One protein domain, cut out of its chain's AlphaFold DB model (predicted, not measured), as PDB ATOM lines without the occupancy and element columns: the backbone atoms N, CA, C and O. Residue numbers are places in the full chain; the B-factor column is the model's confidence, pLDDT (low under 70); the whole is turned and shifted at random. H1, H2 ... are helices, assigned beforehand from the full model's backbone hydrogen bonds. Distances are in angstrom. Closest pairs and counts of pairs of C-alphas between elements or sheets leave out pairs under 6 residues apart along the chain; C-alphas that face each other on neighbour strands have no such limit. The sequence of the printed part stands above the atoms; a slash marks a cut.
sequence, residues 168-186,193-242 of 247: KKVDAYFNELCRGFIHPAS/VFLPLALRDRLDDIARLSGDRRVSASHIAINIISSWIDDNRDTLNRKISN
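AT A GLANCE: This is residues 168 to 186 and 193 to 242 of the 247 residues of an uncharacterized protein of Bacteroidaceae bacterium (UniProt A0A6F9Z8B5). The longest helix, H3, stands with its first residues, 217 to 220, at the middle of H2, the two about perpendicular in a loose T, and H4 follows beyond the last residue of H3, turned about perpendicular to it. H1 lies near H2 and H3, and its residues 168 to 173 stick out. The printed part has 69 residues with four named helices, H1 to H4 in chain order, and no named strand: all helix. It is loose, radius of gyration of the C-alphas 14.3 A, spanning 46 by 28 by 21 A.

HOW THE PARTS SIT: Start at H3, residues 217 to 231. With residues 217 to 220 alone it touches H2, residues 197 to 209, about perpendicular at 86 degrees; the closest C-alphas, Leu 203 and Ala 217, are 4.6 A apart. H4, residues 233 to 241, is close to H3 but not clearly touching, the closest C-alphas, Ile 229 and Leu 236, 7.6 A apart. H1, residues 168 to 180, is likewise close to H3 but not clearly touching, the closest C-alphas, Gly 180 and Asn 223, 7.9 A apart. H1 and H2 are near each other; H4 is apart from both. Every O i to N i+4 pair is within hydrogen-bond range in H1, H3 and H4, and 8 of 9 in H2.

IN THESE COORDINATES: Find C-alpha 217 at (-47.152, 27.057, 0.341); H3 runs 21.2 A from there. H1 measures 18.6 A, H2 18.4 A and H4 11.7 A, ending at C-alpha 241, (-74.919, 16.275, -9.117).

THE WHOLE: Residues 187 to 192 are not printed; C-alphas 186 and 193 are 15.4 A apart across this cut. Of the links printed whole, H3 to H4 is tight and H2 to H3 short. The two C-alphas farthest apart, Lys 168 and Asn 242, are 48.1 A apart; residue 242 alone has pLDDT under 70.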
ATOM      1  N   LYS A 168     -28.798  10.120  -2.739       89.12
ATOM      2  CA  LYS A 168     -29.148  10.199  -4.169       89.12
ATOM      3  C   LYS A 168     -30.525   9.608  -4.535       89.12
ATOM      4  O   LYS A 168     -31.118  10.047  -5.516       89.12
ATOM      5  N   LYS A 169     -31.045   8.620  -3.791       91.19
ATOM      6  CA  LYS A 169     -32.411   8.090  -3.977       91.19
ATOM      7  C   LYS A 169     -33.468   8.953  -3.271       91.19
ATOM      8  O   LYS A 169     -34.560   9.091  -3.814       91.19
ATOM      9  N   VAL A 170     -33.147   9.560  -2.125       89.06
ATOM     10  CA  VAL A 170     -33.995  10.592  -1.494       89.06
ATOM     11  C   VAL A 170     -34.107  11.808  -2.417       89.06
ATOM     12  O   VAL A 170     -35.215  12.233  -2.726       89.06
ATOM     13  N   ASP A 171     -32.978  12.296  -2.939       88.50
ATOM     14  CA  ASP A 171     -32.912  13.424  -3.873       88.50
ATOM     15  C   ASP A 171     -33.727  13.144  -5.143       88.50
ATOM     16  O   ASP A 171     -34.480  14.003  -5.594       88.50
ATOM     17  N   ALA A 172     -33.613  11.939  -5.716       90.69
ATOM     18  CA  ALA A 172     -34.374  11.545  -6.902       90.69
ATOM     19  C   ALA A 172     -35.892  11.555  -6.649       90.69
ATOM     20  O   ALA A 172     -36.631  12.140  -7.437       90.69
ATOM     21  N   TYR A 173     -36.340  10.980  -5.528       89.94
ATOM     22  CA  TYR A 173     -37.751  10.968  -5.135       89.94
ATOM     23  C   TYR A 173     -38.280  12.378  -4.823       89.94
ATOM     24  O   TYR A 173     -39.377  12.746  -5.236       89.94
ATOM     25  N   PHE A 174     -37.481  13.226  -4.169       91.25
ATOM     26  CA  PHE A 174     -37.851  14.623  -3.948       91.25
ATOM     27  C   PHE A 174     -37.957  15.406  -5.269       91.25
ATOM     28  O   PHE A 174     -38.915  16.146  -5.464       91.25
ATOM     29  N   ASN A 175     -37.048  15.182  -6.226       90.31
ATOM     30  CA  ASN A 175     -37.134  15.776  -7.566       90.31
ATOM     31  C   ASN A 175     -38.366  15.303  -8.364       90.31
ATOM     32  O   ASN A 175     -38.851  16.037  -9.225       90.31
ATOM     33  N   GLU A 176     -38.878  14.100  -8.101       92.69
ATOM     34  CA  GLU A 176     -40.135  13.596  -8.664       92.69
ATOM     35  C   GLU A 176     -41.341  14.345  -8.068       92.69
ATOM     36  O   GLU A 176     -42.156  14.890  -8.815       92.69
ATOM     37  N   LEU A 177     -41.380  14.523  -6.740       89.38
ATOM     38  CA  LEU A 177     -42.370  15.377  -6.066       89.38
ATOM     39  C   LEU A 177     -42.303  16.844  -6.535       89.38
ATOM     40  O   LEU A 177     -43.343  17.488  -6.692       89.38
ATOM     41  N   CYS A 178     -41.110  17.373  -6.831       89.44
ATOM     42  CA  CYS A 178     -40.959  18.708  -7.415       89.44
ATOM     43  C   CYS A 178     -41.605  18.836  -8.797       89.44
ATOM     44  O   CYS A 178     -42.172  19.879  -9.114       89.44
ATOM     45  N   ARG A 179     -41.550  17.777  -9.609       88.75
ATOM     46  CA  ARG A 179     -42.154  17.752 -10.948       88.75
ATOM     47  C   ARG A 179     -43.671  17.604 -10.904       88.75
ATOM     48  O   ARG A 179     -44.329  18.197 -11.749       88.75
ATOM     49  N   GLY A 180     -44.204  16.837  -9.949       89.94
ATOM     50  CA  GLY A 180     -45.646  16.594  -9.820       89.94
ATOM     51  C   GLY A 180     -46.417  17.651  -9.019       89.94
ATOM     52  O   GLY A 180     -47.569  17.918  -9.338       89.94
ATOM     53  N   PHE A 181     -45.808  18.245  -7.983       89.88
ATOM     54  CA  PHE A 181     -46.547  19.056  -6.999       89.88
ATOM     55  C   PHE A 181     -45.849  20.349  -6.551       89.88
ATOM     56  O   PHE A 181     -46.531  21.310  -6.194       89.88
ATOM     57  N   ILE A 182     -44.511  20.419  -6.552       91.81
ATOM     58  CA  ILE A 182     -43.754  21.577  -6.018       91.81
ATOM     59  C   ILE A 182     -43.291  22.496  -7.166       91.81
ATOM     60  O   ILE A 182     -42.128  22.872  -7.268       91.81
ATOM     61  N   HIS A 183     -44.227  22.868  -8.043       89.56
ATOM     62  CA  HIS A 183     -44.021  23.816  -9.143       89.56
ATOM     63  C   HIS A 183     -44.982  25.017  -9.036       89.56
ATOM     64  O   HIS A 183     -46.028  24.915  -8.387       89.56
ATOM     65  N   PRO A 184     -44.682  26.167  -9.673       88.75
ATOM     66  CA  PRO A 184     -45.621  27.282  -9.740       88.75
ATOM     67  C   PRO A 184     -46.948  26.865 -10.389       88.75
ATOM     68  O   PRO A 184     -46.981  26.031 -11.296       88.75
ATOM     69  N   ALA A 185     -48.038  27.466  -9.927       84.69
ATOM     70  CA  ALA A 185     -49.409  27.197 -10.358       84.69
ATOM     71  C   ALA A 185     -50.108  28.526 -10.659       84.69
ATOM     72  O   ALA A 185     -49.739  29.553 -10.091       84.69
ATOM     73  N   SER A 186     -51.126  28.538 -11.524       81.94
ATOM     74  CA  SER A 186     -51.786  29.794 -11.914       81.94
ATOM     75  C   SER A 186     -52.462  30.479 -10.717       81.94
ATOM     76  O   SER A 186     -53.493  30.012 -10.221       81.94
ATOM     77  N   VAL A 193     -57.435  31.006   1.514       82.56
ATOM     78  CA  VAL A 193     -57.748  29.779   2.256       82.56
ATOM     79  C   VAL A 193     -56.861  29.765   3.492       82.56
ATOM     80  O   VAL A 193     -55.640  29.878   3.382       82.56
ATOM     81  N   PHE A 194     -57.470  29.651   4.669       87.25
ATOM     82  CA  PHE A 194     -56.738  29.608   5.929       87.25
ATOM     83  C   PHE A 194     -56.184  28.200   6.166       87.25
ATOM     84  O   PHE A 194     -56.930  27.222   6.169       87.25
ATOM     85  N   LEU A 195     -54.871  28.110   6.373       88.62
ATOM     86  CA  LEU A 195     -54.168  26.896   6.783       88.62
ATOM     87  C   LEU A 195     -53.577  27.118   8.185       88.62
ATOM     88  O   LEU A 195     -53.162  28.243   8.476       88.62
ATOM     89  N   PRO A 196     -53.482  26.085   9.043       95.00
ATOM     90  CA  PRO A 196     -52.748  26.182  10.302       95.00
ATOM     91  C   PRO A 196     -51.307  26.651  10.067       95.00
ATOM     92  O   PRO A 196     -50.653  26.173   9.137       95.00
ATOM     93  N   LEU A 197     -50.795  27.546  10.919       91.56
ATOM     94  CA  LEU A 197     -49.466  28.157  10.756       91.56
ATOM     95  C   LEU A 197     -48.366  27.095  10.574       91.56
ATOM     96  O   LEU A 197     -47.688  27.078   9.552       91.56
ATOM     97  N   ALA A 198     -48.317  26.101  11.463       94.25
ATOM     98  CA  ALA A 198     -47.358  24.996  11.392       94.25
ATOM     99  C   ALA A 198     -47.497  24.084  10.150       94.25
ATOM    100  O   ALA A 198     -46.565  23.341   9.844       94.25
ATOM    101  N   LEU A 199     -48.630  24.105   9.431       94.75
ATOM    102  CA  LEU A 199     -48.766  23.447   8.123       94.75
ATOM    103  C   LEU A 199     -48.224  24.352   7.010       94.75
ATOM    104  O   LEU A 199     -47.477  23.888   6.151       94.75
ATOM    105  N   ARG A 200     -48.570  25.643   7.046       94.31
ATOM    106  CA  ARG A 200     -48.079  26.643   6.093       94.31
ATOM    107  C   ARG A 200     -46.552  26.742   6.123       94.31
ATOM    108  O   ARG A 200     -45.940  26.694   5.061       94.31
ATOM    109  N   ASP A 201     -45.942  26.797   7.302       94.56
ATOM    110  CA  ASP A 201     -44.488  26.925   7.445       94.56
ATOM    111  C   ASP A 201     -43.755  25.699   6.883       94.56
ATOM    112  O   ASP A 201     -42.803  25.847   6.120       94.56
ATOM    113  N   ARG A 202     -44.268  24.485   7.135       95.31
ATOM    114  CA  ARG A 202     -43.750  23.242   6.529       95.31
ATOM    115  C   ARG A 202     -43.840  23.255   5.003       95.31
ATOM    116  O   ARG A 202     -42.931  22.764   4.337       95.31
ATOM    117  N   LEU A 203     -44.915  23.804   4.437       94.50
ATOM    118  CA  LEU A 203     -45.064  23.946   2.988       94.50
ATOM    119  C   LEU A 203     -44.124  25.028   2.419       94.50
ATOM    120  O   LEU A 203     -43.531  24.820   1.363       94.50
ATOM    121  N   ASP A 204     -43.928  26.147   3.123       92.88
ATOM    122  CA  ASP A 204     -42.955  27.184   2.748       92.88
ATOM    123  C   ASP A 204     -41.492  26.698   2.922       92.88
ATOM    124  O   ASP A 204     -40.611  27.174   2.206       92.88
ATOM    125  N   ASP A 205     -41.209  25.720   3.789       94.19
ATOM    126  CA  ASP A 205     -39.915  25.018   3.857       94.19
ATOM    127  C   ASP A 205     -39.723  24.026   2.697       94.19
ATOM    128  O   ASP A 205     -38.665  24.012   2.064       94.19
ATOM    129  N   ILE A 206     -40.754  23.253   2.341       93.12
ATOM    130  CA  ILE A 206     -40.740  22.379   1.152       93.12
ATOM    131  C   ILE A 206     -40.513  23.205  -0.129       93.12
ATOM    132  O   ILE A 206     -39.723  22.808  -0.990       93.12
ATOM    133  N   ALA A 207     -41.121  24.392  -0.231       92.44
ATOM    134  CA  ALA A 207     -40.877  25.329  -1.329       92.44
ATOM    135  C   ALA A 207     -39.402  25.777  -1.401       92.44
ATOM    136  O   ALA A 207     -38.820  25.801  -2.486       92.44
ATOM    137  N   ARG A 208     -38.760  26.068  -0.256       91.38
ATOM    138  CA  ARG A 208     -37.323  26.414  -0.195       91.38
ATOM    139  C   ARG A 208     -36.436  25.254  -0.639       91.38
ATOM    140  O   ARG A 208     -35.488  25.482  -1.388       91.38
ATOM    141  N   LEU A 209     -36.748  24.029  -0.208       92.31
ATOM    142  CA  LEU A 209     -36.009  22.819  -0.587       92.31
ATOM    143  C   LEU A 209     -36.080  22.543  -2.099       92.31
ATOM    144  O   LEU A 209     -35.100  22.083  -2.678       92.31
ATOM    145  N   SER A 210     -37.192  22.890  -2.757       88.00
ATOM    146  CA  SER A 210     -37.350  22.758  -4.214       88.00
ATOM    147  C   SER A 210     -36.514  23.748  -5.043       88.00
ATOM    148  O   SER A 210     -36.464  23.624  -6.267       88.00
ATOM    149  N   GLY A 211     -35.890  24.756  -4.426       86.50
ATOM    150  CA  GLY A 211     -34.976  25.703  -5.079       86.50
ATOM    151  C   GLY A 211     -35.610  26.755  -6.006       86.50
ATOM    152  O   GLY A 211     -35.004  27.810  -6.216       86.50
ATOM    153  N   ASP A 212     -36.822  26.538  -6.531       87.56
ATOM    154  CA  ASP A 212     -37.546  27.548  -7.309       87.56
ATOM    155  C   ASP A 212     -38.196  28.593  -6.390       87.56
ATOM    156  O   ASP A 212     -39.227  28.367  -5.759       87.56
ATOM    157  N   ARG A 213     -37.606  29.792  -6.386       85.69
ATOM    158  CA  ARG A 213     -38.038  30.967  -5.608       85.69
ATOM    159  C   ARG A 213     -39.448  31.476  -5.931       85.69
ATOM    160  O   ARG A 213     -39.909  32.396  -5.263       85.69
ATOM    161  N   ARG A 214     -40.099  30.950  -6.973       89.56
ATOM    162  CA  ARG A 214     -41.482  31.284  -7.353       89.56
ATOM    163  C   ARG A 214     -42.509  30.384  -6.668       89.56
ATOM    164  O   ARG A 214     -43.684  30.733  -6.654       89.56
ATOM    165  N   VAL A 215     -42.093  29.241  -6.118       91.81
ATOM    166  CA  VAL A 215     -42.976  28.324  -5.387       91.81
ATOM    167  C   VAL A 215     -43.215  28.852  -3.970       91.81
ATOM    168  O   VAL A 215     -42.384  29.548  -3.391       91.81
ATOM    169  N   SER A 216     -44.385  28.545  -3.417       91.19
ATOM    170  CA  SER A 216     -44.811  28.914  -2.064       91.19
ATOM    171  C   SER A 216     -45.826  27.895  -1.553       91.19
ATOM    172  O   SER A 216     -46.345  27.100  -2.347       91.19
ATOM    173  N   ALA A 217     -46.161  27.943  -0.263       92.19
ATOM    174  CA  ALA A 217     -47.152  27.057   0.341       92.19
ATOM    175  C   ALA A 217     -48.477  26.998  -0.439       92.19
ATOM    176  O   ALA A 217     -49.029  25.914  -0.639       92.19
ATOM    177  N   SER A 218     -48.949  28.140  -0.950       90.62
ATOM    178  CA  SER A 218     -50.169  28.222  -1.760       90.62
ATOM    179  C   SER A 218     -50.081  27.385  -3.035       90.62
ATOM    180  O   SER A 218     -51.025  26.669  -3.348       90.62
ATOM    181  N   HIS A 219     -48.964  27.447  -3.768       92.44
ATOM    182  CA  HIS A 219     -48.779  26.684  -5.008       92.44
ATOM    183  C   HIS A 219     -48.815  25.172  -4.760       92.44
ATOM    184  O   HIS A 219     -49.525  24.455  -5.457       92.44
ATOM    185  N   ILE A 220     -48.109  24.711  -3.723       93.50
ATOM    186  CA  ILE A 220     -48.057  23.293  -3.345       93.50
ATOM    187  C   ILE A 220     -49.452  22.801  -2.942       93.50
ATOM    188  O   ILE A 220     -49.907  21.767  -3.428       93.50
ATOM    189  N   ALA A 221     -50.160  23.571  -2.107       92.69
ATOM    190  CA  ALA A 221     -51.525  23.254  -1.705       92.69
ATOM    191  C   ALA A 221     -52.476  23.186  -2.913       92.69
ATOM    192  O   ALA A 221     -53.259  22.246  -3.008       92.69
ATOM    193  N   ILE A 222     -52.376  24.129  -3.861       91.62
ATOM    194  CA  ILE A 222     -53.161  24.116  -5.107       91.62
ATOM    195  C   ILE A 222     -52.904  22.829  -5.898       91.62
ATOM    196  O   ILE A 222     -53.863  22.141  -6.223       91.62
ATOM    197  N   ASN A 223     -51.646  22.478  -6.180       93.12
ATOM    198  CA  ASN A 223     -51.326  21.327  -7.031       93.12
ATOM    199  C   ASN A 223     -51.770  19.996  -6.397       93.12
ATOM    200  O   ASN A 223     -52.357  19.159  -7.078       93.12
ATOM    201  N   ILE A 224     -51.548  19.822  -5.086       93.56
ATOM    202  CA  ILE A 224     -51.982  18.622  -4.350       93.56
ATOM    203  C   ILE A 224     -53.514  18.518  -4.325       93.56
ATOM    204  O   ILE A 224     -54.058  17.448  -4.592       93.56
ATOM    205  N   ILE A 225     -54.220  19.618  -4.034       92.50
ATOM    206  CA  ILE A 225     -55.689  19.628  -3.982       92.50
ATOM    207  C   ILE A 225     -56.286  19.418  -5.379       92.50
ATOM    208  O   ILE A 225     -57.248  18.668  -5.500       92.50
ATOM    209  N   SER A 226     -55.714  20.016  -6.431       90.75
ATOM    210  CA  SER A 226     -56.135  19.783  -7.817       90.75
ATOM    211  C   SER A 226     -55.969  18.320  -8.219       90.75
ATOM    212  O   SER A 226     -56.962  17.713  -8.600       90.75
ATOM    213  N   SER A 227     -54.781  17.725  -8.035       92.00
ATOM    214  CA  SER A 227     -54.564  16.298  -8.330       92.00
ATOM    215  C   SER A 227     -55.563  15.419  -7.581       92.00
ATOM    216  O   SER A 227     -56.230  14.600  -8.196       92.00
ATOM    217  N   TRP A 228     -55.753  15.646  -6.276       93.94
ATOM    218  CA  TRP A 228     -56.702  14.862  -5.486       93.94
ATOM    219  C   TRP A 228     -58.161  15.036  -5.950       93.94
ATOM    220  O   TRP A 228     -58.921  14.067  -5.940       93.94
ATOM    221  N   ILE A 229     -58.562  16.241  -6.375       93.31
ATOM    222  CA  ILE A 229     -59.888  16.490  -6.965       93.31
ATOM    223  C   ILE A 229     -60.035  15.755  -8.300       93.31
ATOM    224  O   ILE A 229     -61.082  15.154  -8.526       93.31
ATOM    225  N   ASP A 230     -59.010  15.773  -9.153       92.12
ATOM    226  CA  ASP A 230     -59.021  15.111 -10.460       92.12
ATOM    227  C   ASP A 230     -59.042  13.576 -10.311       92.12
ATOM    228  O   ASP A 230     -59.879  12.912 -10.925       92.12
ATOM    229  N   ASP A 231     -58.238  13.018  -9.398       94.38
ATOM    230  CA  ASP A 231     -58.223  11.590  -9.031       94.38
ATOM    231  C   ASP A 231     -59.583  11.106  -8.485       94.38
ATOM    232  O   ASP A 231     -59.977   9.953  -8.674       94.38
ATOM    233  N   ASN A 232     -60.333  11.984  -7.806       92.56
ATOM    234  CA  ASN A 232     -61.634  11.673  -7.193       92.56
ATOM    235  C   ASN A 232     -62.835  12.231  -7.983       92.56
ATOM    236  O   ASN A 232     -63.983  12.136  -7.522       92.56
ATOM    237  N   ARG A 233     -62.588  12.790  -9.175       93.44
ATOM    238  CA  ARG A 233     -63.508  13.640  -9.946       93.44
ATOM    239  C   ARG A 233     -64.905  13.063 -10.087       93.44
ATOM    240  O   ARG A 233     -65.882  13.738  -9.780       93.44
ATOM    241  N   ASP A 234     -65.026  11.807 -10.501       90.94
ATOM    242  CA  ASP A 234     -66.334  11.216 -10.800       90.94
ATOM    243  C   ASP A 234     -67.130  10.862  -9.533       90.94
ATOM    244  O   ASP A 234     -68.362  10.820  -9.554       90.94
ATOM    245  N   THR A 235     -66.456  10.672  -8.394       91.81
ATOM    246  CA  THR A 235     -67.101  10.518  -7.079       91.81
ATOM    247  C   THR A 235     -67.537  11.860  -6.500       91.81
ATOM    248  O   THR A 235     -68.645  11.946  -5.963       91.81
ATOM    249  N   LEU A 236     -66.738  12.916  -6.678       90.38
ATOM    250  CA  LEU A 236     -67.129  14.284  -6.337       90.38
ATOM    251  C   LEU A 236     -68.313  14.741  -7.203       90.38
ATOM    252  O   LEU A 236     -69.348  15.117  -6.659       90.38
ATOM    253  N   ASN A 237     -68.227  14.594  -8.527       89.00
ATOM    254  CA  ASN A 237     -69.298  14.928  -9.471       89.00
ATOM    255  C   ASN A 237     -70.598  14.179  -9.156       89.00
ATOM    256  O   ASN A 237     -71.653  14.800  -9.110       89.00
ATOM    257  N   ARG A 238     -70.544  12.875  -8.847       90.56
ATOM    258  CA  ARG A 238     -71.728  12.098  -8.432       90.56
ATOM    259  C   ARG A 238     -72.342  12.589  -7.115       90.56
ATOM    260  O   ARG A 238     -73.547  12.478  -6.926       90.56
ATOM    261  N   LYS A 239     -71.548  13.135  -6.190       87.94
ATOM    262  CA  LYS A 239     -72.056  13.717  -4.933       87.94
ATOM    263  C   LYS A 239     -72.527  15.167  -5.073       87.94
ATOM    264  O   LYS A 239     -73.394  15.569  -4.306       87.94
ATOM    265  N   ILE A 240     -71.994  15.921  -6.034       86.19
ATOM    266  CA  ILE A 240     -72.411  17.295  -6.353       86.19
ATOM    267  C   ILE A 240     -73.674  17.284  -7.225       86.19
ATOM    268  O   ILE A 240     -74.616  18.006  -6.931       86.19
ATOM    269  N   SER A 241     -73.747  16.417  -8.238       76.75
ATOM    270  CA  SER A 241     -74.919  16.275  -9.117       76.75
ATOM    271  C   SER A 241     -76.138  15.668  -8.417       76.75
ATOM    272  O   SER A 241     -77.250  15.868  -8.884       76.75
ATOM    273  N   ASN A 242     -75.946  14.954  -7.305       68.69
ATOM    274  CA  ASN A 242     -77.031  14.484  -6.434       68.69
ATOM    275  C   ASN A 242     -77.408  15.528  -5.361       68.69
ATOM    276  O   ASN A 242     -78.020  15.183  -4.347       68.69
TER     277      ASN A 242